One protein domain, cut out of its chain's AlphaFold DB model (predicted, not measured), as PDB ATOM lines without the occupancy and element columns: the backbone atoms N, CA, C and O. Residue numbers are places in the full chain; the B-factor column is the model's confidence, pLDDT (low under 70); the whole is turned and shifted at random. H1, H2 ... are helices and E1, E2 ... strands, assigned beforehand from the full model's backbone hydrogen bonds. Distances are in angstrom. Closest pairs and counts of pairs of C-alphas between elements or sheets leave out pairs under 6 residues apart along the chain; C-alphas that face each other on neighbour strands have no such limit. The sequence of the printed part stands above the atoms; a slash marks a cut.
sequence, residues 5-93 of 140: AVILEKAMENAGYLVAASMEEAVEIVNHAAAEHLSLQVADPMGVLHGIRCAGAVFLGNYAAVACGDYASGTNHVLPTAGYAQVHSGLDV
ATOM      1  N   ALA A   5     123.738 125.820 110.208       95.75
ATOM      2  CA  ALA A   5     123.891 125.749 111.669       95.75
ATOM      3  C   ALA A   5     122.558 125.863 112.430       95.75
ATOM      4  O   ALA A   5     122.258 124.986 113.224       95.75
ATOM      5  N   VAL A   6     121.707 126.835 112.080       97.19
ATOM      6  CA  VAL A   6     120.392 127.041 112.724       97.19
ATOM      7  C   VAL A   6     119.499 125.792 112.668       97.19
ATOM      8  O   VAL A   6     118.798 125.476 113.624       97.19
ATOM      9  N   ILE A   7     119.522 125.052 111.553       97.12
ATOM     10  CA  ILE A   7     118.732 123.821 111.394       97.12
ATOM     11  C   ILE A   7     119.343 122.690 112.226       97.12
ATOM     12  O   ILE A   7     118.611 121.937 112.862       97.12
ATOM     13  N   LEU A   8     120.675 122.576 112.222       96.06
ATOM     14  CA  LEU A   8     121.389 121.562 112.998       96.06
ATOM     15  C   LEU A   8     121.169 121.768 114.498       96.06
ATOM     16  O   LEU A   8     120.814 120.821 115.184       96.06
ATOM     17  N   GLU A   9     121.301 122.998 114.987       96.00
ATOM     18  CA  GLU A   9     121.051 123.358 116.385       96.00
ATOM     19  C   GLU A   9     119.627 122.978 116.801       96.00
ATOM     20  O   GLU A   9     119.447 122.290 117.805       96.00
ATOM     21  N   LYS A  10     118.622 123.302 115.973       97.50
ATOM     22  CA  LYS A  10     117.231 122.938 116.263       97.50
ATOM     23  C   LYS A  10     116.990 121.424 116.281       97.50
ATOM     24  O   LYS A  10     116.205 120.936 117.091       97.50
ATOM     25  N   ALA A  11     117.643 120.673 115.393       96.62
ATOM     26  CA  ALA A  11     117.562 119.213 115.383       96.62
ATOM     27  C   ALA A  11     118.234 118.603 116.626       96.62
ATOM     28  O   ALA A  11     117.683 117.686 117.231       96.62
ATOM     29  N   MET A  12     119.377 119.155 117.043       96.19
ATOM     30  CA  MET A  12     120.128 118.689 118.210       96.19
ATOM     31  C   MET A  12     119.372 118.872 119.531       96.19
ATOM     32  O   MET A  12     119.573 118.067 120.434       96.19
ATOM     33  N   GLU A  13     118.458 119.844 119.640       97.75
ATOM     34  CA  GLU A  13     117.549 119.968 120.798       97.75
ATOM     35  C   GLU A  13     116.679 118.717 121.022       97.75
ATOM     36  O   GLU A  13     116.193 118.499 122.128       97.75
ATOM     37  N   ASN A  14     116.476 117.903 119.981       96.38
ATOM     38  CA  ASN A  14     115.666 116.683 120.014       96.38
ATOM     39  C   ASN A  14     116.519 115.411 119.859       96.38
ATOM     40  O   ASN A  14     115.976 114.321 119.686       96.38
ATOM     41  N   ALA A  15     117.847 115.542 119.890       96.06
ATOM     42  CA  ALA A  15     118.777 114.425 119.826       96.06
ATOM     43  C   ALA A  15     119.217 114.007 121.235       96.06
ATOM     44  O   ALA A  15     119.306 114.821 122.154       96.06
ATOM     45  N   GLY A  16     119.538 112.727 121.400       94.62
ATOM     46  CA  GLY A  16     120.022 112.179 122.661       94.62
ATOM     47  C   GLY A  16     120.918 110.970 122.439       94.62
ATOM     48  O   GLY A  16     121.060 110.480 121.320       94.62
ATOM     49  N   TYR A  17     121.521 110.493 123.522       96.12
ATOM     50  CA  TYR A  17     122.302 109.264 123.546       96.12
ATOM     51  C   TYR A  17     121.736 108.322 124.604       96.12
ATOM     52  O   TYR A  17     121.286 108.753 125.665       96.12
ATOM     53  N   LEU A  18     121.776 107.028 124.306       96.19
ATOM     54  CA  LEU A  18     121.482 105.963 125.252       96.19
ATOM     55  C   LEU A  18     122.762 105.159 125.452       96.19
ATOM     56  O   LEU A  18     123.461 104.848 124.488       96.19
ATOM     57  N   VAL A  19     123.074 104.848 126.706       97.44
ATOM     58  CA  VAL A  19     124.208 103.995 127.058       97.44
ATOM     59  C   VAL A  19     123.643 102.636 127.434       97.44
ATOM     60  O   VAL A  19     122.987 102.511 128.463       97.44
ATOM     61  N   ALA A  20     123.877 101.644 126.580       97.69
ATOM     62  CA  ALA A  20     123.521 100.259 126.856       97.69
ATOM     63  C   ALA A  20     124.607  99.593 127.715       97.69
ATOM     64  O   ALA A  20     125.797  99.883 127.560       97.69
ATOM     65  N   ALA A  21     124.213  98.678 128.596       97.81
ATOM     66  CA  ALA A  21     125.124  97.883 129.415       97.81
ATOM     67  C   ALA A  21     125.789  96.740 128.628       97.81
ATOM     68  O   ALA A  21     126.778  96.169 129.088       97.81
ATOM     69  N   SER A  22     125.258  96.396 127.451       97.94
ATOM     70  CA  SER A  22     125.766  95.333 126.577       97.94
ATOM     71  C   SER A  22     125.444  95.597 125.102       97.94
ATOM     72  O   SER A  22     124.641  96.473 124.774       97.94
ATOM     73  N   MET A  23     126.070  94.835 124.198       96.94
ATOM     74  CA  MET A  23     125.760  94.909 122.765       96.94
ATOM     75  C   MET A  23     124.359  94.363 122.475       96.94
ATOM     76  O   MET A  23     123.646  94.897 121.631       96.94
ATOM     77  N   GLU A  24     123.950  93.330 123.203       97.44
ATOM     78  CA  GLU A  24     122.628  92.720 123.117       97.44
ATOM     79  C   GLU A  24     121.537  93.742 123.461       97.44
ATOM     80  O   GLU A  24     120.612  93.943 122.676       97.44
ATOM     81  N   GLU A  25     121.692  94.466 124.572       98.31
ATOM     82  CA  GLU A  25     120.774  95.545 124.951       98.31
ATOM     83  C   GLU A  25     120.778  96.683 123.916       98.31
ATOM     84  O   GLU A  25     119.721  97.199 123.557       98.31
ATOM     85  N   ALA A  26     121.943  97.055 123.373       97.75
ATOM     86  CA  ALA A  26     122.020  98.069 122.320       97.75
ATOM     87  C   ALA A  26     121.226  97.658 121.065       97.75
ATOM     88  O   ALA A  26     120.507  98.475 120.484       97.75
ATOM     89  N   VAL A  27     121.324  96.387 120.663       98.12
ATOM     90  CA  VAL A  27     120.559  95.815 119.547       98.12
ATOM     91  C   VAL A  27     119.056  95.833 119.837       98.12
ATOM     92  O   VAL A  27     118.273  96.183 118.952       98.12
ATOM     93  N   GLU A  28     118.633  95.496 121.056       98.19
ATOM     94  CA  GLU A  28     117.223  95.575 121.461       98.19
ATOM     95  C   GLU A  28     116.690  97.010 121.393       98.19
ATOM     96  O   GLU A  28     115.635  97.245 120.798       98.19
ATOM     97  N   ILE A  29     117.449  97.976 121.917       97.75
ATOM     98  CA  ILE A  29     117.113  99.404 121.864       97.75
ATOM     99  C   ILE A  29     116.949  99.867 120.413       97.75
ATOM    100  O   ILE A  29     115.954 100.511 120.078       97.75
ATOM    101  N   VAL A  30     117.898  99.530 119.536       97.50
ATOM    102  CA  VAL A  30     117.864  99.925 118.120       97.50
ATOM    103  C   VAL A  30     116.679  99.295 117.390       97.50
ATOM    104  O   VAL A  30     115.987  99.990 116.646       97.50
ATOM    105  N   ASN A  31     116.399  98.012 117.629       98.25
ATOM    106  CA  ASN A  31     115.238  97.339 117.047       98.25
ATOM    107  C   ASN A  31     113.918  97.963 117.508       98.25
ATOM    108  O   ASN A  31     112.995  98.107 116.710       98.25
ATOM    109  N   HIS A  32     113.829  98.359 118.781       97.62
ATOM    110  CA  HIS A  32     112.655  99.052 119.298       97.62
ATOM    111  C   HIS A  32     112.510 100.452 118.684       97.62
ATOM    112  O   HIS A  32     111.407 100.849 118.316       97.62
ATOM    113  N   ALA A  33     113.619 101.185 118.539       97.00
ATOM    114  CA  ALA A  33     113.632 102.510 117.925       97.00
ATOM    115  C   ALA A  33     113.248 102.481 116.436       97.00
ATOM    116  O   ALA A  33     112.640 103.437 115.957       97.00
ATOM    117  N   ALA A  34     113.595 101.400 115.723       98.12
ATOM    118  CA  ALA A  34     113.257 101.169 114.318       98.12
ATOM    119  C   ALA A  34     113.558 102.393 113.436       98.12
ATOM    120  O   ALA A  34     112.681 102.975 112.787       98.12
ATOM    121  N   ALA A  35     114.822 102.813 113.479       98.00
ATOM    122  CA  ALA A  35     115.289 104.024 112.826       98.00
ATOM    123  C   ALA A  35     115.151 103.960 111.295       98.00
ATOM    124  O   ALA A  35     115.277 102.899 110.680       98.00
ATOM    125  N   GLU A  36     114.972 105.131 110.681       98.69
ATOM    126  CA  GLU A  36     115.049 105.307 109.225       98.69
ATOM    127  C   GLU A  36     116.422 104.851 108.700       98.69
ATOM    128  O   GLU A  36     116.508 103.976 107.843       98.69
ATOM    129  N   HIS A  37     117.500 105.372 109.294       98.62
ATOM    130  CA  HIS A  37     118.881 105.011 108.989       98.62
ATOM    131  C   HIS A  37     119.587 104.493 110.248       98.62
ATOM    132  O   HIS A  37     119.588 105.161 111.283       98.62
ATOM    133  N   LEU A  38     120.237 103.333 110.153       98.38
ATOM    134  CA  LEU A  38     121.052 102.745 111.216       98.38
ATOM    135  C   LEU A  38     122.518 102.664 110.780       98.38
ATOM    136  O   LEU A  38     122.839 101.977 109.816       98.38
ATOM    137  N   SER A  39     123.423 103.310 111.515       98.19
ATOM    138  CA  SER A  39     124.871 103.170 111.310       98.19
ATOM    139  C   SER A  39     125.479 102.275 112.389       98.19
ATOM    140  O   SER A  39     125.385 102.582 113.575       98.19
ATOM    141  N   LEU A  40     126.117 101.177 111.979       97.94
ATOM    142  CA  LEU A  40     126.826 100.249 112.858       97.94
ATOM    143  C   LEU A  40     128.335 100.499 112.781       97.94
ATOM    144  O   LEU A  40     129.034  99.963 111.919       97.94
ATOM    145  N   GLN A  41     128.837 101.312 113.710       97.19
ATOM    146  CA  GLN A  41     130.262 101.621 113.867       97.19
ATOM    147  C   GLN A  41     130.848 100.819 115.031       97.19
ATOM    148  O   GLN A  41     131.105 101.337 116.115       97.19
ATOM    149  N   VAL A  42     131.006  99.518 114.809       96.25
ATOM    150  CA  VAL A  42     131.504  98.549 115.795       96.25
ATOM    151  C   VAL A  42     132.614  97.696 115.178       96.25
ATOM    152  O   VAL A  42     132.793  97.702 113.960       96.25
ATOM    153  N   ALA A  43     133.361  96.961 116.005       96.19
ATOM    154  CA  ALA A  43     134.484  96.140 115.544       96.19
ATOM    155  C   ALA A  43     134.056  94.992 114.608       96.19
ATOM    156  O   ALA A  43     134.734  94.735 113.617       96.19
ATOM    157  N   ASP A  44     132.923  94.341 114.899       96.12
ATOM    158  CA  ASP A  44     132.322  93.300 114.056       96.12
ATOM    159  C   ASP A  44     130.884  93.685 113.652       96.12
ATOM    160  O   ASP A  44     129.911  93.266 114.288       96.12
ATOM    161  N   PRO A  45     130.717  94.533 112.618       97.06
ATOM    162  CA  PRO A  45     129.397  95.004 112.208       97.06
ATOM    163  C   PRO A  45     128.565  93.900 111.541       97.06
ATOM    164  O   PRO A  45     127.340  93.939 111.620       97.06
ATOM    165  N   MET A  46     129.208  92.902 110.922       96.19
ATOM    166  CA  MET A  46     128.513  91.760 110.319       96.19
ATOM    167  C   MET A  46     127.938  90.831 111.388       96.19
ATOM    168  O   MET A  46     126.809  90.371 111.244       96.19
ATOM    169  N   GLY A  47     128.673  90.591 112.479       96.81
ATOM    170  CA  GLY A  47     128.168  89.848 113.631       96.81
ATOM    171  C   GLY A  47     126.913  90.494 114.219       96.81
ATOM    172  O   GLY A  47     125.887  89.827 114.353       96.81
ATOM    173  N   VAL A  48     126.967  91.807 114.474       97.62
ATOM    174  CA  VAL A  48     125.847  92.578 115.048       97.62
ATOM    175  C   VAL A  48     124.643  92.663 114.104       97.62
ATOM    176  O   VAL A  48     123.506  92.610 114.573       97.62
ATOM    177  N   LEU A  49     124.862  92.735 112.783       97.88
ATOM    178  CA  LEU A  49     123.786  92.817 111.787       97.88
ATOM    179  C   LEU A  49     122.750  91.691 111.930       97.88
ATOM    180  O   LEU A  49     121.565  91.945 111.738       97.88
ATOM    181  N   HIS A  50     123.155  90.476 112.315       96.12
ATOM    182  CA  HIS A  50     122.229  89.350 112.513       96.12
ATOM    183  C   HIS A  50     121.171  89.606 113.597       96.12
ATOM    184  O   HIS A  50     120.100  88.999 113.575       96.12
ATOM    185  N   GLY A  51     121.469  90.487 114.553       97.56
ATOM    186  CA  GLY A  51     120.535  90.906 115.591       97.56
ATOM    187  C   GLY A  51     119.574  92.010 115.144       97.56
ATOM    188  O   GLY A  51     118.564  92.234 115.812       97.56
ATOM    189  N   ILE A  52     119.852  92.692 114.029       98.12
ATOM    190  CA  ILE A  52     119.039  93.804 113.534       98.12
ATOM    191  C   ILE A  52     117.830  93.264 112.768       98.12
ATOM    192  O   ILE A  52     117.954  92.564 111.766       98.12
ATOM    193  N   ARG A  53     116.641  93.616 113.252       97.69
ATOM    194  CA  ARG A  53     115.333  93.219 112.717       97.69
ATOM    195  C   ARG A  53     114.569  94.402 112.131       97.69
ATOM    196  O   ARG A  53     113.793  94.202 111.203       97.69
ATOM    197  N   CYS A  54     114.775  95.609 112.663       97.25
ATOM    198  CA  CYS A  54     114.011  96.798 112.281       97.25
ATOM    199  C   CYS A  54     114.934  97.995 112.017       97.25
ATOM    200  O   CYS A  54     115.454  98.604 112.950       97.25
ATOM    201  N   ALA A  55     115.111  98.342 110.743       98.19
ATOM    202  CA  ALA A  55     115.746  99.575 110.272       98.19
ATOM    203  C   ALA A  55     115.363  99.809 108.801       98.19
ATOM    204  O   ALA A  55     115.196  98.842 108.058       98.19
ATOM    205  N   GLY A  56     115.242 101.068 108.370       98.19
ATOM    206  CA  GLY A  56     114.968 101.390 106.963       98.19
ATOM    207  C   GLY A  56     116.157 101.062 106.053       98.19
ATOM    208  O   GLY A  56     116.009 100.343 105.067       98.19
ATOM    209  N   ALA A  57     117.349 101.538 106.418       98.19
ATOM    210  CA  ALA A  57     118.616 101.191 105.780       98.19
ATOM    211  C   ALA A  57     119.733 101.042 106.822       98.19
ATOM    212  O   ALA A  57     119.786 101.789 107.800       98.19
ATOM    213  N   VAL A  58     120.644 100.087 106.601       98.38
ATOM    214  CA  VAL A  58     121.744  99.774 107.526       98.38
ATOM    215  C   VAL A  58     123.096 100.027 106.861       98.38
ATOM    216  O   VAL A  58     123.364  99.535 105.767       98.38
ATOM    217  N   PHE A  59     123.963 100.765 107.549       98.56
ATOM    218  CA  PHE A  59     125.294 101.163 107.094       98.56
ATOM    219  C   PHE A  59     126.361 100.538 107.988       98.56
ATOM    220  O   PHE A  59     126.371 100.771 109.197       98.56
ATOM    221  N   LEU A  60     127.259  99.743 107.405       98.12
ATOM    222  CA  LEU A  60     128.199  98.903 108.152       98.12
ATOM    223  C   LEU A  60     129.629  99.441 108.088       98.12
ATOM    224  O   LEU A  60     130.232  99.518 107.016       98.12
ATOM    225  N   GLY A  61     130.201  99.727 109.256       96.69
ATOM    226  CA  GLY A  61     131.605 100.092 109.405       96.69
ATOM    227  C   GLY A  61     131.943 101.532 109.007       96.69
ATOM    228  O   GLY A  61     131.120 102.304 108.515       96.69
ATOM    229  N   ASN A  62     133.206 101.892 109.227       96.06
ATOM    230  CA  ASN A  62     133.677 103.284 109.233       96.06
ATOM    231  C   ASN A  62     133.581 104.010 107.882       96.06
ATOM    232  O   ASN A  62     133.592 105.238 107.847       96.06
ATOM    233  N   TYR A  63     133.521 103.270 106.775       97.00
ATOM    234  CA  TYR A  63     133.504 103.843 105.425       97.00
ATOM    235  C   TYR A  63     132.091 103.979 104.842       97.00
ATOM    236  O   TYR A  63     131.913 104.654 103.830       97.00
ATOM    237  N   ALA A  64     131.083 103.371 105.472       97.62
ATOM    238  CA  ALA A  64     129.697 103.432 105.027       97.62
ATOM    239  C   ALA A  64     129.003 104.677 105.601       97.62
ATOM    240  O   ALA A  64     128.150 104.593 106.481       97.62
ATOM    241  N   ALA A  65     129.387 105.862 105.123       98.12
ATOM    242  CA  ALA A  65     128.673 107.083 105.477       98.12
ATOM    243  C   ALA A  65     127.226 107.028 104.954       98.12
ATOM    244  O   ALA A  65     126.999 106.598 103.821       98.12
ATOM    245  N   VAL A  66     126.263 107.535 105.734       98.06
ATOM    246  CA  VAL A  66     124.840 107.598 105.331       98.06
ATOM    247  C   VAL A  66     124.674 108.295 103.975       98.06
ATOM    248  O   VAL A  66     123.972 107.795 103.101       98.06
ATOM    249  N   ALA A  67     125.460 109.349 103.730       98.19
ATOM    250  CA  ALA A  67     125.482 110.071 102.458       98.19
ATOM    251  C   ALA A  67     125.790 109.179 101.236       98.19
ATOM    252  O   ALA A  67     125.323 109.457 100.135       98.19
ATOM    253  N   CYS A  68     126.559 108.093 101.383       98.19
ATOM    254  CA  CYS A  68     126.756 107.148 100.283       98.19
ATOM    255  C   CYS A  68     125.429 106.468  99.901       98.19
ATOM    256  O   CYS A  68     125.160 106.301  98.712       98.19
ATOM    257  N   GLY A  69     124.596 106.118 100.885       98.00
ATOM    258  CA  GLY A  69     123.235 105.598 100.697       98.00
ATOM    259  C   GLY A  69     122.299 106.613 100.066       98.00
ATOM    260  O   GLY A  69     121.600 106.281  99.114       98.00
ATOM    261  N   ASP A  70     122.368 107.857 100.539       98.38
ATOM    262  CA  ASP A  70     121.515 108.945 100.060       98.38
ATOM    263  C   ASP A  70     121.723 109.270  98.579       98.38
ATOM    264  O   ASP A  70     120.813 109.801  97.941       98.38
ATOM    265  N   TYR A  71     122.912 108.993  98.031       98.25
ATOM    266  CA  TYR A  71     123.291 109.509  96.716       98.25
ATOM    267  C   TYR A  71     123.753 108.470  95.692       98.25
ATOM    268  O   TYR A  71     123.426 108.630  94.518       98.25
ATOM    269  N   ALA A  72     124.558 107.466  96.065       97.69
ATOM    270  CA  ALA A  72     125.358 106.752  95.057       97.69
ATOM    271  C   ALA A  72     125.587 105.251  95.282       97.69
ATOM    272  O   ALA A  72     126.060 104.580  94.369       97.69
ATOM    273  N   SER A  73     125.271 104.693  96.453       98.00
ATOM    274  CA  SER A  73     125.504 103.266  96.720       98.00
ATOM    275  C   SER A  73     124.575 102.343  95.919       98.00
ATOM    276  O   SER A  73     124.900 101.175  95.716       98.00
ATOM    277  N   GLY A  74     123.431 102.868  95.462       96.88
ATOM    278  CA  GLY A  74     122.388 102.128  94.748       96.88
ATOM    279  C   GLY A  74     121.186 101.732  95.612       96.88
ATOM    280  O   GLY A  74     120.182 101.281  95.066       96.88
ATOM    281  N   THR A  75     121.246 101.920  96.935       97.69
ATOM    282  CA  THR A  75     120.073 101.784  97.817       97.69
ATOM    283  C   THR A  75     119.063 102.910  97.589       97.69
ATOM    284  O   THR A  75     119.416 103.978  97.092       97.69
ATOM    285  N   ASN A  76     117.805 102.699  97.981       98.06
ATOM    286  CA  ASN A  76     116.779 103.739  97.926       98.06
ATOM    287  C   ASN A  76     116.748 104.536  99.241       98.06
ATOM    288  O   ASN A  76     116.719 103.928 100.307       98.06
ATOM    289  N   HIS A  77     116.724 105.869  99.170       98.06
ATOM    290  CA  HIS A  77     116.658 106.735 100.355       98.06
ATOM    291  C   HIS A  77     115.230 107.148 100.748       98.06
ATOM    292  O   HIS A  77     115.038 107.928 101.674       98.06
ATOM    293  N   VAL A  78     114.205 106.664 100.038       98.50
ATOM    294  CA  VAL A  78     112.809 106.853 100.446       98.50
ATOM    295  C   VAL A  78     112.483 105.757 101.454       98.50
ATOM    296  O   VAL A  78     112.137 104.634 101.083       98.50
ATOM    297  N   LEU A  79     112.654 106.084 102.733       98.62
ATOM    298  CA  LEU A  79     112.601 105.139 103.846       98.62
ATOM    299  C   LEU A  79     111.488 105.493 104.849       98.62
ATOM    300  O   LEU A  79     111.079 106.652 104.954       98.62
ATOM    301  N   PRO A  80     110.974 104.504 105.602       98.25
ATOM    302  CA  PRO A  80     110.022 104.761 106.674       98.25
ATOM    303  C   PRO A  80     110.693 105.480 107.855       98.25
ATOM    304  O   PRO A  80     111.748 105.073 108.337       98.25
ATOM    305  N   THR A  81     110.046 106.533 108.356       98.12
ATOM    306  CA  THR A  81     110.505 107.349 109.495       98.12
ATOM    307  C   THR A  81     109.646 107.105 110.738       98.12
ATOM    308  O   THR A  81     108.732 106.289 110.704       98.12
ATOM    309  N   ALA A  82     109.921 107.782 111.858       96.88
ATOM    310  CA  ALA A  82     109.070 107.759 113.059       96.88
ATOM    311  C   ALA A  82     108.744 106.346 113.607       96.88
ATOM    312  O   ALA A  82     107.647 106.106 114.105       96.88
ATOM    313  N   GLY A  83     109.692 105.407 113.499       97.12
ATOM    314  CA  GLY A  83     109.528 104.019 113.949       97.12
ATOM    315  C   GLY A  83     108.798 103.105 112.957       97.12
ATOM    316  O   GLY A  83     108.667 101.907 113.200       97.12
ATOM    317  N   TYR A  84     108.355 103.614 111.804       98.25
ATOM    318  CA  TYR A  84     107.613 102.817 110.823       98.25
ATOM    319  C   TYR A  84     108.437 101.709 110.154       98.25
ATOM    320  O   TYR A  84     107.843 100.824 109.541       98.25
ATOM    321  N   ALA A  85     109.763 101.671 110.332       98.12
ATOM    322  CA  ALA A  85     110.585 100.532 109.914       98.12
ATOM    323  C   ALA A  85     110.217  99.213 110.636       98.12
ATOM    324  O   ALA A  85     110.682  98.150 110.238       98.12
ATOM    325  N   GLN A  86     109.366  99.253 111.673       97.50
ATOM    326  CA  GLN A  86     108.781  98.051 112.284       97.50
ATOM    327  C   GLN A  86     107.818  97.303 111.354       97.50
ATOM    328  O   GLN A  86     107.659  96.091 111.485       97.50
ATOM    329  N   VAL A  87     107.134  98.017 110.452       97.62
ATOM    330  CA  VAL A  87     106.026  97.464 109.651       97.62
ATOM    331  C   VAL A  87     106.082  97.840 108.168       97.62
ATOM    332  O   VAL A  87     105.317  97.299 107.371       97.62
ATOM    333  N   HIS A  88     106.991  98.737 107.781       97.62
ATOM    334  CA  HIS A  88     107.213  99.158 106.403       97.62
ATOM    335  C   HIS A  88     108.656  98.901 105.969       97.62
ATOM    336  O   HIS A  88     109.593  99.055 106.749       97.62
ATOM    337  N   SER A  89     108.820  98.570 104.692       97.75
ATOM    338  CA  SER A  89     110.120  98.549 104.021       97.75
ATOM    339  C   SER A  89     110.438  99.915 103.415       97.75
ATOM    340  O   SER A  89     109.541 100.724 103.173       97.75
ATOM    341  N   GLY A  90     111.716 100.148 103.108       97.75
ATOM    342  CA  GLY A  90     112.107 101.199 102.171       97.75
ATOM    343  C   GLY A  90     111.508 100.981 100.780       97.75
ATOM    344  O   GLY A  90     111.162  99.856 100.408       97.75
ATOM    345  N   LEU A  91     111.389 102.059 100.005       98.19
ATOM    346  CA  LEU A  91     110.860 102.007  98.646       98.19
ATOM    347  C   LEU A  91     111.708 101.078  97.767       98.19
ATOM    348  O   LEU A  91     112.922 101.235  97.642       98.19
ATOM    349  N   ASP A  92     111.049 100.149  97.088       97.25
ATOM    350  CA  ASP A  92     111.669  99.207  96.162       97.25
ATOM    351  C   ASP A  92     110.806  99.027  94.901       97.25
ATOM    352  O   ASP A  92     109.762  99.659  94.733       97.25
ATOM    353  N   VAL A  93     111.232  98.140  94.001       97.50
ATOM    354  CA  VAL A  93     110.494  97.846  92.763       97.50
ATOM    355  C   VAL A  93     109.115  97.230  93.041       97.50
ATOM    356  O   VAL A  93     108.175  97.494  92.293       97.50
TER     357      VAL A  93
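AT A GLANCE: This is residues 5 to 93 of the 140 residues of the protein "Histidinol dehydrogenase" of Methanolinea sp (UniProt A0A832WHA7). What is the main picture? A small parallel sheet of two short strands, E1 and E2, makes the core; H2, H3 and H4 are set round it, while a free arm, residues 5 to 17 with H1 in it, sticks out from this body. After H4, residues 72 to 93 run on through the outer part of the body with no named element. What is it made of? The printed part has 89 residues, with four named helices and two named strands in the order H1, H2, E1, H3, E2, H4; the class is mixed, helices and strands, though under half of the residues are in named elements. How large is it? It is compact, with a radius of gyration of the C-alphas of 13.7 A and spans of 35 by 32 by 28 A.

HOW THE PARTS SIT: What does the first helix meet? H1, residues 5 to 12, touches no helix, and residues 5 to 17 stand free. H1 and H2, residues 23 to 33, are apart. How do the strands pair? E1, residues 37 to 40, and E2, residues 57 to 60, are parallel neighbours at 19 degrees, with N 40 and O 59 at 2.8 A and N 38 and O 57 at 2.9 A, within hydrogen-bond range. With H3, residues 45 to 49, between them, they form a strand-helix-strand unit, two parallel neighbour strands joined through a helix, with a right-handed crossover. Where are the other helices? H2 and H3 are close but not clearly touching, the closest C-alphas being those of Val 27 and Val 48 at 7.7 A. The closest C-alphas of H3 and E2, Pro 45 and Leu 60, are 5.8 A apart; those of E2 and H4, residues 66 to 71, are Phe 59 and Val 66 at 6.7 A. How are the helix backbones? Every O i to N i+4 pair is within hydrogen-bond range in H1, H2, H3 and H4.

IN THESE COORDINATES: Where does H1 begin? C-alpha 5 is at (123.891, 125.749, 111.669), and H1 measures 10.3 A from first to last C-alpha. How long are the others? H2 measures 15.1 A, E1 10.0 A, H3 6.0 A, E2 10.1 A and H4 9.0 A. Where does H4 end? C-alpha 71 is at (123.291, 109.509, 96.716).

THE WHOLE: How far does it reach? The two C-alphas farthest apart, those of Ala 21 and Val 93, are 39.5 A apart. Is it cut, or any link long? The printed part has no cut, and no link between named elements is long. Is confidence low anywhere? No printed residue is under 70, and the mean pLDDT of the printed part is 97.5.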